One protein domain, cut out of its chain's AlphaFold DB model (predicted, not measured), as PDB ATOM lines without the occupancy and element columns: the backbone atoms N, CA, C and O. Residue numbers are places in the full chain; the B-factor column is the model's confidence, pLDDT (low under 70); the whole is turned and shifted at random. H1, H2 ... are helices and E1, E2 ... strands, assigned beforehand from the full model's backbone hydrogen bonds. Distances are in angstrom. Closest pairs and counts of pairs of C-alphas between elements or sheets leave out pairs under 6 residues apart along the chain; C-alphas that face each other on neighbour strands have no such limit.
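This is residues 94 to 187 of the 187 residues of an uncharacterized protein of Chthoniobacterales bacterium (UniProt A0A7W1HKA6). Helix H2 runs through the middle of a small helical body, with H1, H3 and H5 packed on it and H4 packed on the beginning of H5. A small strand hairpin, E1 and E2, lies beyond H5 at one end of the longest axis. The printed part has 94 residues, with five named helices followed by two antiparallel strands in the order E1 - E2, and its class is mostly helix. It is compact, with a radius of gyration of the C-alphas of 13.6 A, yet elongated, spanning 42 by 27 by 23 A.

H1, residues 98 to 108, touches the hub H2, residues 113 to 128, at a shallow tilt of 17 degrees, opposite ways, as a helical hairpin; the closest C-alphas, of Trp 99 and Arg 120, are 5.0 A apart. H2 touches H3, residues 133 to 138, with residues 123 to 127 alone, closest at the C-alphas of Ala 126 and Gln 136, 5.8 A, in a second helical hairpin. H4, residues 146 to 154, touches H5, residues 156 to 168, at a steep tilt of 53 degrees, closest at the C-alphas of Ala 152 and Ala 159, 5.2 A. H2 and H5 touch, closest at the C-alphas of Val 122 and Trp 163, 6.3 A, at a steep tilt of 36 degrees, only just past shallow. H1 and H5 are apart. E1, residues 175 to 177, and E2, residues 182 to 184, form an antiparallel hairpin; N 175 and O 184 are within hydrogen-bond range at 2.9 A. In H1 to H5 every O i to N i+4 pair is within hydrogen-bond range.

H1 begins at C-alpha 98, (152.590, 121.920, 103.582), and is 15.5 A long; H2 is 22.2 A and H5 18.1 A. E2 ends at C-alpha 184, (134.545, 136.426, 122.636).

The farthest C-alphas, of Ala 108 and Thr 180, are 42.4 A apart. The printed part has no cut and no long link. Residues 185 to 187 have pLDDT under 70.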
ATOM      1  N   TYR A  94     145.037 117.419  97.110       73.06
ATOM      2  CA  TYR A  94     144.624 116.863  98.400       73.06
ATOM      3  C   TYR A  94     145.668 115.864  98.934       73.06
ATOM      4  O   TYR A  94     146.056 114.932  98.229       73.06
ATOM      5  N   GLY A  95     146.127 116.052 100.176       78.56
ATOM      6  CA  GLY A  95     147.176 115.222 100.788       78.56
ATOM      7  C   GLY A  95     148.617 115.641 100.450       78.56
ATOM      8  O   GLY A  95     149.563 114.911 100.781       78.56
ATOM      9  N   GLN A  96     148.794 116.781  99.773       86.25
ATOM     10  CA  GLN A  96     150.085 117.386  99.428       86.25
ATOM     11  C   GLN A  96     150.161 118.859  99.849       86.25
ATOM     12  O   GLN A  96     150.836 119.667  99.217       86.25
ATOM     13  N   TYR A  97     149.454 119.233 100.911       88.31
ATOM     14  CA  TYR A  97     149.626 120.550 101.507       88.31
ATOM     15  C   TYR A  97     150.880 120.584 102.394       88.31
ATOM     16  O   TYR A  97     151.312 119.530 102.877       88.31
ATOM     17  N   PRO A  98     151.445 121.773 102.682       90.12
ATOM     18  CA  PRO A  98     152.590 121.920 103.582       90.12
ATOM     19  C   PRO A  98     152.452 121.145 104.902       90.12
ATOM     20  O   PRO A  98     153.368 120.434 105.311       90.12
ATOM     21  N   TRP A  99     151.269 121.185 105.522       94.31
ATOM     22  CA  TRP A  99     150.980 120.455 106.760       94.31
ATOM     23  C   TRP A  99     150.922 118.924 106.588       94.31
ATOM     24  O   TRP A  99     151.261 118.194 107.518       94.31
ATOM     25  N   ASP A 100     150.538 118.406 105.414       95.06
ATOM     26  CA  ASP A 100     150.560 116.959 105.133       95.06
ATOM     27  C   ASP A 100     151.998 116.451 105.018       95.06
ATOM     28  O   ASP A 100     152.343 115.355 105.466       95.06
ATOM     29  N   PHE A 101     152.858 117.252 104.402       93.00
ATOM     30  CA  PHE A 101     154.263 116.918 104.300       93.00
ATOM     31  C   PHE A 101     154.998 117.048 105.632       93.00
ATOM     32  O   PHE A 101     155.893 116.237 105.899       93.00
ATOM     33  N   TRP A 102     154.620 118.020 106.463       95.88
ATOM     34  CA  TRP A 102     155.107 118.113 107.834       95.88
ATOM     35  C   TRP A 102     154.746 116.859 108.635       95.88
ATOM     36  O   TRP A 102     155.623 116.266 109.258       95.88
ATOM     37  N   GLU A 103     153.499 116.377 108.549       97.50
ATOM     38  CA  GLU A 103     153.070 115.148 109.231       97.50
ATOM     39  C   GLU A 103     153.919 113.940 108.814       97.50
ATOM     40  O   GLU A 103     154.404 113.195 109.666       97.50
ATOM     41  N   LYS A 104     154.160 113.765 107.508       96.25
ATOM     42  CA  LYS A 104     155.024 112.688 106.991       96.25
ATOM     43  C   LYS A 104     156.431 112.763 107.592       96.25
ATOM     44  O   LYS A 104     156.976 111.738 107.997       96.25
ATOM     45  N   ARG A 105     157.001 113.969 107.689       96.12
ATOM     46  CA  ARG A 105     158.327 114.201 108.274       96.12
ATOM     47  C   ARG A 105     158.339 113.920 109.775       96.12
ATOM     48  O   ARG A 105     159.219 113.211 110.252       96.12
ATOM     49  N   ALA A 106     157.345 114.413 110.506       97.31
ATOM     50  CA  ALA A 106     157.156 114.159 111.929       97.31
ATOM     51  C   ALA A 106     157.075 112.655 112.237       97.31
ATOM     52  O   ALA A 106     157.787 112.158 113.112       97.31
ATOM     53  N   LEU A 107     156.264 111.914 111.475       97.94
ATOM     54  CA  LEU A 107     156.156 110.458 111.589       97.94
ATOM     55  C   LEU A 107     157.497 109.767 111.302       97.94
ATOM     56  O   LEU A 107     157.912 108.903 112.070       97.94
ATOM     57  N   ALA A 108     158.206 110.176 110.243       96.81
ATOM     58  CA  ALA A 108     159.523 109.631 109.905       96.81
ATOM     59  C   ALA A 108     160.585 109.905 110.987       96.81
ATOM     60  O   ALA A 108     161.505 109.112 111.166       96.81
ATOM     61  N   ARG A 109     160.443 111.000 111.746       96.50
ATOM     62  CA  ARG A 109     161.297 111.352 112.894       96.50
ATOM     63  C   ARG A 109     160.885 110.655 114.199       96.50
ATOM     64  O   ARG A 109     161.538 110.865 115.218       96.50
ATOM     65  N   GLY A 110     159.838 109.829 114.179       97.06
ATOM     66  CA  GLY A 110     159.410 109.021 115.321       97.06
ATOM     67  C   GLY A 110     158.375 109.676 116.237       97.06
ATOM     68  O   GLY A 110     158.168 109.184 117.345       97.06
ATOM     69  N   LEU A 111     157.705 110.760 115.816       97.62
ATOM     70  CA  LEU A 111     156.578 111.285 116.593       97.62
ATOM     71  C   LEU A 111     155.416 110.274 116.600       97.62
ATOM     72  O   LEU A 111     155.099 109.689 115.558       97.62
ATOM     73  N   PRO A 112     154.711 110.113 117.735       97.75
ATOM     74  CA  PRO A 112     153.466 109.356 117.776       97.75
ATOM     75  C   PRO A 112     152.441 109.917 116.787       97.75
ATOM     76  O   PRO A 112     152.290 111.134 116.664       97.75
ATOM     77  N   ARG A 113     151.681 109.029 116.134       98.00
ATOM     78  CA  ARG A 113     150.689 109.402 115.111       98.00
ATOM     79  C   ARG A 113     149.700 110.459 115.584       98.00
ATOM     80  O   ARG A 113     149.399 111.372 114.830       98.00
ATOM     81  N   GLU A 114     149.205 110.348 116.811       97.88
ATOM     82  CA  GLU A 114     148.264 111.328 117.360       97.88
ATOM     83  C   GLU A 114     148.876 112.725 117.465       97.88
ATOM     84  O   GLU A 114     148.233 113.711 117.121       97.88
ATOM     85  N   LEU A 115     150.133 112.806 117.909       98.12
ATOM     86  CA  LEU A 115     150.825 114.075 118.089       98.12
ATOM     87  C   LEU A 115     151.182 114.694 116.730       98.12
ATOM     88  O   LEU A 115     150.988 115.889 116.533       98.12
ATOM     89  N   ALA A 116     151.612 113.881 115.761       98.44
ATOM     90  CA  ALA A 116     151.792 114.326 114.378       98.44
ATOM     91  C   ALA A 116     150.458 114.771 113.737       98.44
ATOM     92  O   ALA A 116     150.394 115.804 113.081       98.44
ATOM     93  N   GLY A 117     149.351 114.071 113.984       98.00
ATOM     94  CA  GLY A 117     148.034 114.512 113.515       98.00
ATOM     95  C   GLY A 117     147.619 115.861 114.118       98.00
ATOM     96  O   GLY A 117     147.098 116.728 113.415       98.00
ATOM     97  N   LEU A 118     147.906 116.065 115.407       98.44
ATOM     98  CA  LEU A 118     147.617 117.307 116.121       98.44
ATOM     99  C   LEU A 118     148.441 118.489 115.589       98.44
ATOM    100  O   LEU A 118     147.877 119.539 115.288       98.44
ATOM    101  N   GLY A 119     149.756 118.324 115.419       97.94
ATOM    102  CA  GLY A 119     150.605 119.383 114.868       97.94
ATOM    103  C   GLY A 119     150.234 119.739 113.424       97.94
ATOM    104  O   GLY A 119     150.168 120.917 113.080       97.94
ATOM    105  N   ARG A 120     149.860 118.742 112.608       98.06
ATOM    106  CA  ARG A 120     149.328 118.959 111.255       98.06
ATOM    107  C   ARG A 120     148.067 119.818 111.278       98.06
ATOM    108  O   ARG A 120     147.928 120.719 110.453       98.06
ATOM    109  N   ALA A 121     147.147 119.540 112.203       97.81
ATOM    110  CA  ALA A 121     145.935 120.335 112.361       97.81
ATOM    111  C   ALA A 121     146.270 121.788 112.726       97.81
ATOM    112  O   ALA A 121     145.747 122.694 112.091       97.81
ATOM    113  N   VAL A 122     147.199 122.015 113.662       97.69
ATOM    114  CA  VAL A 122     147.652 123.368 114.036       97.69
ATOM    115  C   VAL A 122     148.203 124.140 112.840       97.69
ATOM    116  O   VAL A 122     147.789 125.272 112.610       97.69
ATOM    117  N   MET A 123     149.100 123.534 112.055       97.19
ATOM    118  CA  MET A 123     149.660 124.189 110.866       97.19
ATOM    119  C   MET A 123     148.574 124.587 109.865       97.19
ATOM    120  O   MET A 123     148.631 125.680 109.301       97.19
ATOM    121  N   ARG A 124     147.587 123.705 109.665       96.06
ATOM    122  CA  ARG A 124     146.447 123.947 108.780       96.06
ATOM    123  C   ARG A 124     145.574 125.095 109.279       96.06
ATOM    124  O   ARG A 124     145.309 126.001 108.499       96.06
ATOM    125  N   GLU A 125     145.129 125.073 110.535       95.81
ATOM    126  CA  GLU A 125     144.260 126.133 111.078       95.81
ATOM    127  C   GLU A 125     144.976 127.491 111.083       95.81
ATOM    128  O   GLU A 125     144.373 128.506 110.742       95.81
ATOM    129  N   ALA A 126     146.285 127.507 111.371       95.25
ATOM    130  CA  ALA A 126     147.086 128.727 111.332       95.25
ATOM    131  C   ALA A 126     147.056 129.430 109.966       95.25
ATOM    132  O   ALA A 126     146.998 130.660 109.911       95.25
ATOM    133  N   ASP A 127     147.067 128.656 108.880       90.69
ATOM    134  CA  ASP A 127     146.946 129.166 107.514       90.69
ATOM    135  C   ASP A 127     145.491 129.460 107.136       90.69
ATOM    136  O   ASP A 127     145.171 130.568 106.709       90.69
ATOM    137  N   GLN A 128     144.575 128.518 107.367       91.25
ATOM    138  CA  GLN A 128     143.169 128.657 106.976       91.25
ATOM    139  C   GLN A 128     142.481 129.845 107.649       91.25
ATOM    140  O   GLN A 128     141.673 130.528 107.017       91.25
ATOM    141  N   HIS A 129     142.815 130.123 108.907       89.75
ATOM    142  CA  HIS A 129     142.241 131.231 109.667       89.75
ATOM    143  C   HIS A 129     143.141 132.464 109.701       89.75
ATOM    144  O   HIS A 129     142.830 133.425 110.406       89.75
ATOM    145  N   GLN A 130     144.227 132.464 108.918       89.25
ATOM    146  CA  GLN A 130     145.143 133.596 108.790       89.25
ATOM    147  C   GLN A 130     145.571 134.121 110.166       89.25
ATOM    148  O   GLN A 130     145.489 135.321 110.452       89.25
ATOM    149  N   TRP A 131     146.007 133.208 111.044       90.00
ATOM    150  CA  TRP A 131     146.487 133.577 112.374       90.00
ATOM    151  C   TRP A 131     147.598 134.621 112.264       90.00
ATOM    152  O   TRP A 131     148.285 134.732 111.246       90.00
ATOM    153  N   GLN A 132     147.801 135.389 113.332       89.38
ATOM    154  CA  GLN A 132     148.822 136.435 113.355       89.38
ATOM    155  C   GLN A 132     150.199 135.880 112.961       89.38
ATOM    156  O   GLN A 132     150.551 134.761 113.331       89.38
ATOM    157  N   SER A 133     151.017 136.678 112.269       86.69
ATOM    158  CA  SER A 133     152.293 136.218 111.696       86.69
ATOM    159  C   SER A 133     153.229 135.568 112.721       86.69
ATOM    160  O   SER A 133     153.950 134.634 112.388       86.69
ATOM    161  N   LEU A 134     153.204 136.024 113.979       88.38
ATOM    162  CA  LEU A 134     153.972 135.399 115.060       88.38
ATOM    163  C   LEU A 134     153.518 133.957 115.336       88.38
ATOM    164  O   LEU A 134     154.354 133.083 115.543       88.38
ATOM    165  N   LEU A 135     152.209 133.699 115.321       89.62
ATOM    166  CA  LEU A 135     151.659 132.359 115.509       89.62
ATOM    167  C   LEU A 135     151.950 131.470 114.304       89.62
ATOM    168  O   LEU A 135     152.344 130.328 114.501       89.62
ATOM    169  N   GLN A 136     151.853 131.991 113.078       88.19
ATOM    170  CA  GLN A 136     152.252 131.229 111.890       88.19
ATOM    171  C   GLN A 136     153.728 130.805 111.963       88.19
ATOM    172  O   GLN A 136     154.039 129.639 111.726       88.19
ATOM    173  N   LYS A 137     154.631 131.704 112.385       88.44
ATOM    174  CA  LYS A 137     156.047 131.370 112.626       88.44
ATOM    175  C   LYS A 137     156.210 130.250 113.656       88.44
ATOM    176  O   LYS A 137     156.922 129.289 113.399       88.44
ATOM    177  N   LEU A 138     155.514 130.338 114.795       89.56
ATOM    178  CA  LEU A 138     155.525 129.285 115.824       89.56
ATOM    179  C   LEU A 138     154.942 127.953 115.325       89.56
ATOM    180  O   LEU A 138     155.337 126.893 115.806       89.56
ATOM    181  N   CYS A 139     154.021 128.010 114.364       92.88
ATOM    182  CA  CYS A 139     153.410 126.854 113.714       92.88
ATOM    183  C   CYS A 139     154.195 126.394 112.478       92.88
ATOM    184  O   CYS A 139     153.632 125.750 111.602       92.88
ATOM    185  N   GLY A 140     155.480 126.725 112.371       88.56
ATOM    186  CA  GLY A 140     156.347 126.104 111.381       88.56
ATOM    187  C   GLY A 140     156.346 126.730 109.989       88.56
ATOM    188  O   GLY A 140     156.952 126.178 109.077       88.56
ATOM    189  N   TRP A 141     155.681 127.871 109.783       88.38
ATOM    190  CA  TRP A 141     155.603 128.491 108.452       88.38
ATOM    191  C   TRP A 141     156.902 129.183 108.004       88.38
ATOM    192  O   TRP A 141     157.040 129.508 106.827       88.38
ATOM    193  N   GLU A 142     157.862 129.396 108.910       89.25
ATOM    194  CA  GLU A 142     159.174 129.992 108.596       89.25
ATOM    195  C   GLU A 142     160.302 128.953 108.500       89.25
ATOM    196  O   GLU A 142     161.242 129.147 107.735       89.25
ATOM    197  N   ASP A 143     160.203 127.848 109.240       92.00
ATOM    198  CA  ASP A 143     161.237 126.808 109.358       92.00
ATOM    199  C   ASP A 143     160.739 125.419 108.920       92.00
ATOM    200  O   ASP A 143     161.281 124.389 109.323       92.00
ATOM    201  N   GLU A 144     159.656 125.388 108.142       90.75
ATOM    202  CA  GLU A 144     158.956 124.171 107.725       90.75
ATOM    203  C   GLU A 144     158.550 123.250 108.891       90.75
ATOM    204  O   GLU A 144     158.417 122.038 108.714       90.75
ATOM    205  N   GLY A 145     158.377 123.801 110.095       94.75
ATOM    206  CA  GLY A 145     157.943 123.082 111.288       94.75
ATOM    207  C   GLY A 145     159.014 122.204 111.930       94.75
ATOM    208  O   GLY A 145     158.668 121.331 112.736       94.75
ATOM    209  N   GLU A 146     160.297 122.428 111.639       96.44
ATOM    210  CA  GLU A 146     161.397 121.743 112.332       96.44
ATOM    211  C   GLU A 146     161.382 122.032 113.842       96.44
ATOM    212  O   GLU A 146     161.513 121.101 114.644       96.44
ATOM    213  N   ALA A 147     161.127 123.276 114.267       95.44
ATOM    214  CA  ALA A 147     160.996 123.616 115.684       95.44
ATOM    215  C   ALA A 147     159.808 122.907 116.351       95.44
ATOM    216  O   ALA A 147     159.904 122.500 117.512       95.44
ATOM    217  N   MET A 148     158.703 122.702 115.626       97.44
ATOM    218  CA  MET A 148     157.555 121.944 116.135       97.44
ATOM    219  C   MET A 148     157.916 120.476 116.380       97.44
ATOM    220  O   MET A 148     157.584 119.931 117.435       97.44
ATOM    221  N   ILE A 149     158.623 119.844 115.438       98.00
ATOM    222  CA  ILE A 149     159.110 118.463 115.576       98.00
ATOM    223  C   ILE A 149     160.083 118.368 116.756       98.00
ATOM    224  O   ILE A 149     159.940 117.484 117.601       98.00
ATOM    225  N   ALA A 150     161.035 119.300 116.857       97.38
ATOM    226  CA  ALA A 150     162.002 119.339 117.949       97.38
ATOM    227  C   ALA A 150     161.320 119.485 119.321       97.38
ATOM    228  O   ALA A 150     161.646 118.743 120.251       97.38
ATOM    229  N   LEU A 151     160.335 120.384 119.442       96.56
ATOM    230  CA  LEU A 151     159.554 120.568 120.666       96.56
ATOM    231  C   LEU A 151     158.802 119.289 121.052       96.56
ATOM    232  O   LEU A 151     158.838 118.887 122.213       96.56
ATOM    233  N   ALA A 152     158.138 118.645 120.096       97.69
ATOM    234  CA  ALA A 152     157.354 117.441 120.345       97.69
ATOM    235  C   ALA A 152     158.211 116.219 120.701       97.69
ATOM    236  O   ALA A 152     157.795 115.415 121.530       97.69
ATOM    237  N   LEU A 153     159.415 116.097 120.133       97.12
ATOM    238  CA  LEU A 153     160.376 115.063 120.528       97.12
ATOM    239  C   LEU A 153     160.939 115.310 121.932       97.12
ATOM    240  O   LEU A 153     161.123 114.366 122.696       97.12
ATOM    241  N   ALA A 154     161.225 116.568 122.277       97.88
ATOM    242  CA  ALA A 154     161.819 116.917 123.563       97.88
ATOM    243  C   ALA A 154     160.803 116.930 124.717       97.88
ATOM    244  O   ALA A 154     161.152 116.600 125.851       97.88
ATOM    245  N   ALA A 155     159.564 117.351 124.453       97.56
ATOM    246  CA  ALA A 155     158.529 117.565 125.458       97.56
ATOM    247  C   ALA A 155     157.119 117.321 124.869       97.56
ATOM    248  O   ALA A 155     156.362 118.279 124.666       97.56
ATOM    249  N   PRO A 156     156.735 116.056 124.612       97.56
ATOM    250  CA  PRO A 156     155.503 115.715 123.894       97.56
ATOM    251  C   PRO A 156     154.230 116.219 124.585       97.56
ATOM    252  O   PRO A 156     153.360 116.778 123.921       97.56
ATOM    253  N   ASP A 157     154.137 116.103 125.913       97.31
ATOM    254  CA  ASP A 157     152.960 116.559 126.670       97.31
ATOM    255  C   ASP A 157     152.790 118.079 126.606       97.31
ATOM    256  O   ASP A 157     151.680 118.602 126.509       97.31
ATOM    257  N   ARG A 158     153.912 118.806 126.612       95.06
ATOM    258  CA  ARG A 158     153.919 120.263 126.486       95.06
ATOM    259  C   ARG A 158     153.524 120.687 125.075       95.06
ATOM    260  O   ARG A 158     152.734 121.617 124.936       95.06
ATOM    261  N   ALA A 159     154.051 120.017 124.049       97.44
ATOM    262  CA  ALA A 159     153.655 120.253 122.664       97.44
ATOM    263  C   ALA A 159     152.147 120.041 122.491       97.44
ATOM    264  O   ALA A 159     151.458 120.941 122.016       97.44
ATOM    265  N   ARG A 160     151.628 118.907 122.981       98.19
ATOM    266  CA  ARG A 160     150.198 118.582 122.971       98.19
ATOM    267  C   ARG A 160     149.364 119.681 123.623       98.19
ATOM    268  O   ARG A 160     148.479 120.219 122.968       98.19
ATOM    269  N   PHE A 161     149.688 120.058 124.860       95.94
ATOM    270  CA  PHE A 161     148.961 121.101 125.583       95.94
ATOM    271  C   PHE A 161     148.916 122.422 124.803       95.94
ATOM    272  O   PHE A 161     147.855 123.028 124.669       95.94
ATOM    273  N   PHE A 162     150.052 122.877 124.265       94.69
ATOM    274  CA  PHE A 162     150.092 124.128 123.507       94.69
ATOM    275  C   PHE A 162     149.281 124.053 122.217       94.69
ATOM    276  O   PHE A 162     148.533 124.977 121.910       94.69
ATOM    277  N   TRP A 163     149.414 122.961 121.474       97.06
ATOM    278  CA  TRP A 163     148.708 122.763 120.214       97.06
ATOM    279  C   TRP A 163     147.197 122.658 120.416       97.06
ATOM    280  O   TRP A 163     146.448 123.323 119.708       97.06
ATOM    281  N   GLU A 164     146.744 121.922 121.431       95.94
ATOM    282  CA  GLU A 164     145.329 121.863 121.812       95.94
ATOM    283  C   GLU A 164     144.789 123.248 122.178       95.94
ATOM    284  O   GLU A 164     143.717 123.626 121.710       95.94
ATOM    285  N   LYS A 165     145.546 124.053 122.938       92.75
ATOM    286  CA  LYS A 165     145.121 125.413 123.301       92.75
ATOM    287  C   LYS A 165     145.057 126.363 122.112       92.75
ATOM    288  O   LYS A 165     144.149 127.192 122.049       92.75
ATOM    289  N   LEU A 166     145.987 126.250 121.167       93.38
ATOM    290  CA  LEU A 166     145.945 127.035 119.934       93.38
ATOM    291  C   LEU A 166     144.713 126.691 119.095       93.38
ATOM    292  O   LEU A 166     144.053 127.602 118.605       93.38
ATOM    293  N   LEU A 167     144.369 125.406 118.982       93.81
ATOM    294  CA  LEU A 167     143.170 124.968 118.265       93.81
ATOM    295  C   LEU A 167     141.879 125.385 118.981       93.81
ATOM    296  O   LEU A 167     140.967 125.898 118.343       93.81
ATOM    297  N   GLU A 168     141.806 125.217 120.303       90.31
ATOM    298  CA  GLU A 168     140.630 125.578 121.112       90.31
ATOM    299  C   GLU A 168     140.303 127.076 121.027       90.31
ATOM    300  O   GLU A 168     139.137 127.467 121.011       90.31
ATOM    301  N   THR A 169     141.335 127.917 120.966       88.19
ATOM    302  CA  THR A 169     141.192 129.379 120.951       88.19
ATOM    303  C   THR A 169     141.232 129.990 119.556       88.19
ATOM    304  O   THR A 169     141.219 131.217 119.450       88.19
ATOM    305  N   ASP A 170     141.320 129.160 118.511       89.81
ATOM    306  CA  ASP A 170     141.532 129.592 117.129       89.81
ATOM    307  C   ASP A 170     142.667 130.628 117.014       89.81
ATOM    308  O   ASP A 170     142.473 131.779 116.626       89.81
ATOM    309  N   GLY A 171     143.866 130.252 117.466       88.44
ATOM    310  CA  GLY A 171     145.034 131.131 117.409       88.44
ATOM    311  C   GLY A 171     144.935 132.315 118.367       88.44
ATOM    312  O   GLY A 171     145.246 133.448 117.998       88.44
ATOM    313  N   CYS A 172     144.495 132.063 119.604       85.25
ATOM    314  CA  CYS A 172     144.293 133.082 120.636       85.25
ATOM    315  C   CYS A 172     143.244 134.151 120.272       85.25
ATOM    316  O   CYS A 172     143.237 135.226 120.878       85.25
ATOM    317  N   ARG A 173     142.347 133.875 119.317       81.50
ATOM    318  CA  ARG A 173     141.269 134.785 118.913       81.50
ATOM    319  C   ARG A 173     140.279 135.055 120.041       81.50
ATOM    320  O   ARG A 173     139.753 136.161 120.121       81.50
ATOM    321  N   GLY A 174     140.017 134.078 120.907       71.81
ATOM    322  CA  GLY A 174     139.019 134.230 121.964       71.81
ATOM    323  C   GLY A 174     138.527 132.913 122.551       71.81
ATOM    324  O   GLY A 174     139.078 131.853 122.265       71.81
ATOM    325  N   ALA A 175     137.468 132.988 123.356       72.00
ATOM    326  CA  ALA A 175     136.616 131.842 123.663       72.00
ATOM    327  C   ALA A 175     135.424 131.817 122.703       72.00
ATOM    328  O   ALA A 175     134.757 132.835 122.508       72.00
ATOM    329  N   TYR A 176     135.126 130.655 122.129       74.50
ATOM    330  CA  TYR A 176     133.911 130.477 121.342       74.50
ATOM    331  C   TYR A 176     132.687 130.428 122.263       74.50
ATOM    332  O   TYR A 176     132.637 129.630 123.201       74.50
ATOM    333  N   HIS A 177     131.688 131.269 121.994       76.38
ATOM    334  CA  HIS A 177     130.440 131.279 122.742       76.38
ATOM    335  C   HIS A 177     129.382 130.422 122.023       76.38
ATOM    336  O   HIS A 177     128.809 130.854 121.019       76.38
ATOM    337  N   PRO A 178     129.063 129.212 122.523       77.38
ATOM    338  CA  PRO A 178     128.291 128.224 121.767       77.38
ATOM    339  C   PRO A 178     126.837 128.628 121.510       77.38
ATOM    340  O   PRO A 178     126.212 128.107 120.593       77.38
ATOM    341  N   GLN A 179     126.287 129.544 122.309       81.81
ATOM    342  CA  GLN A 179     124.890 129.972 122.195       81.81
ATOM    343  C   GLN A 179     124.708 131.123 121.199       81.81
ATOM    344  O   GLN A 179     123.634 131.261 120.626       81.81
ATOM    345  N   THR A 180     125.738 131.951 121.003       82.94
ATOM    346  CA  THR A 180     125.677 133.106 120.088       82.94
ATOM    347  C   THR A 180     126.410 132.840 118.777       82.94
ATOM    348  O   THR A 180     126.158 133.531 117.798       82.94
ATOM    349  N   GLY A 181     127.297 131.839 118.736       78.38
ATOM    350  CA  GLY A 181     128.152 131.569 117.580       78.38
ATOM    351  C   GLY A 181     129.279 132.588 117.404       78.38
ATOM    352  O   GLY A 181     129.960 132.585 116.381       78.38
ATOM    353  N   GLU A 182     129.479 133.468 118.387       77.94
ATOM    354  CA  GLU A 182     130.478 134.528 118.337       77.94
ATOM    355  C   GLU A 182     131.761 134.124 119.064       77.94
ATOM    356  O   GLU A 182     131.751 133.387 120.053       77.94
ATOM    357  N   TRP A 183     132.880 134.665 118.588       70.62
ATOM    358  CA  TRP A 183     134.147 134.616 119.303       70.62
ATOM    359  C   TRP A 183     134.208 135.770 120.298       70.62
ATOM    360  O   TRP A 183     134.229 136.936 119.903       70.62
ATOM    361  N   ILE A 184     134.276 135.448 121.586       71.81
ATOM    362  CA  ILE A 184     134.545 136.426 122.636       71.81
ATOM    363  C   ILE A 184     136.052 136.643 122.663       71.81
ATOM    364  O   ILE A 184     136.802 135.844 123.229       71.81
ATOM    365  N   SER A 185     136.483 137.719 122.008       61.28
ATOM    366  CA  SER A 185     137.853 138.219 122.081       61.28
ATOM    367  C   SER A 185     138.264 138.442 123.536       61.28
ATOM    368  O   SER A 185     137.512 139.010 124.326       61.28
ATOM    369  N   TRP A 186     139.479 138.016 123.889       57.03
ATOM    370  CA  TRP A 186     140.094 138.359 125.178       57.03
ATOM    371  C   TRP A 186     140.672 139.793 125.199       57.03
ATOM    372  O   TRP A 186     141.198 140.221 126.230       57.03
ATOM    373  N   LEU A 187     140.612 140.505 124.063       48.56
ATOM    374  CA  LEU A 187     140.973 141.917 123.852       48.56
ATOM    375  C   LEU A 187     139.725 142.797 123.828       48.56
ATOM    376  O   LEU A 187     139.787 143.893 124.432       48.56
TER     377      LEU A 187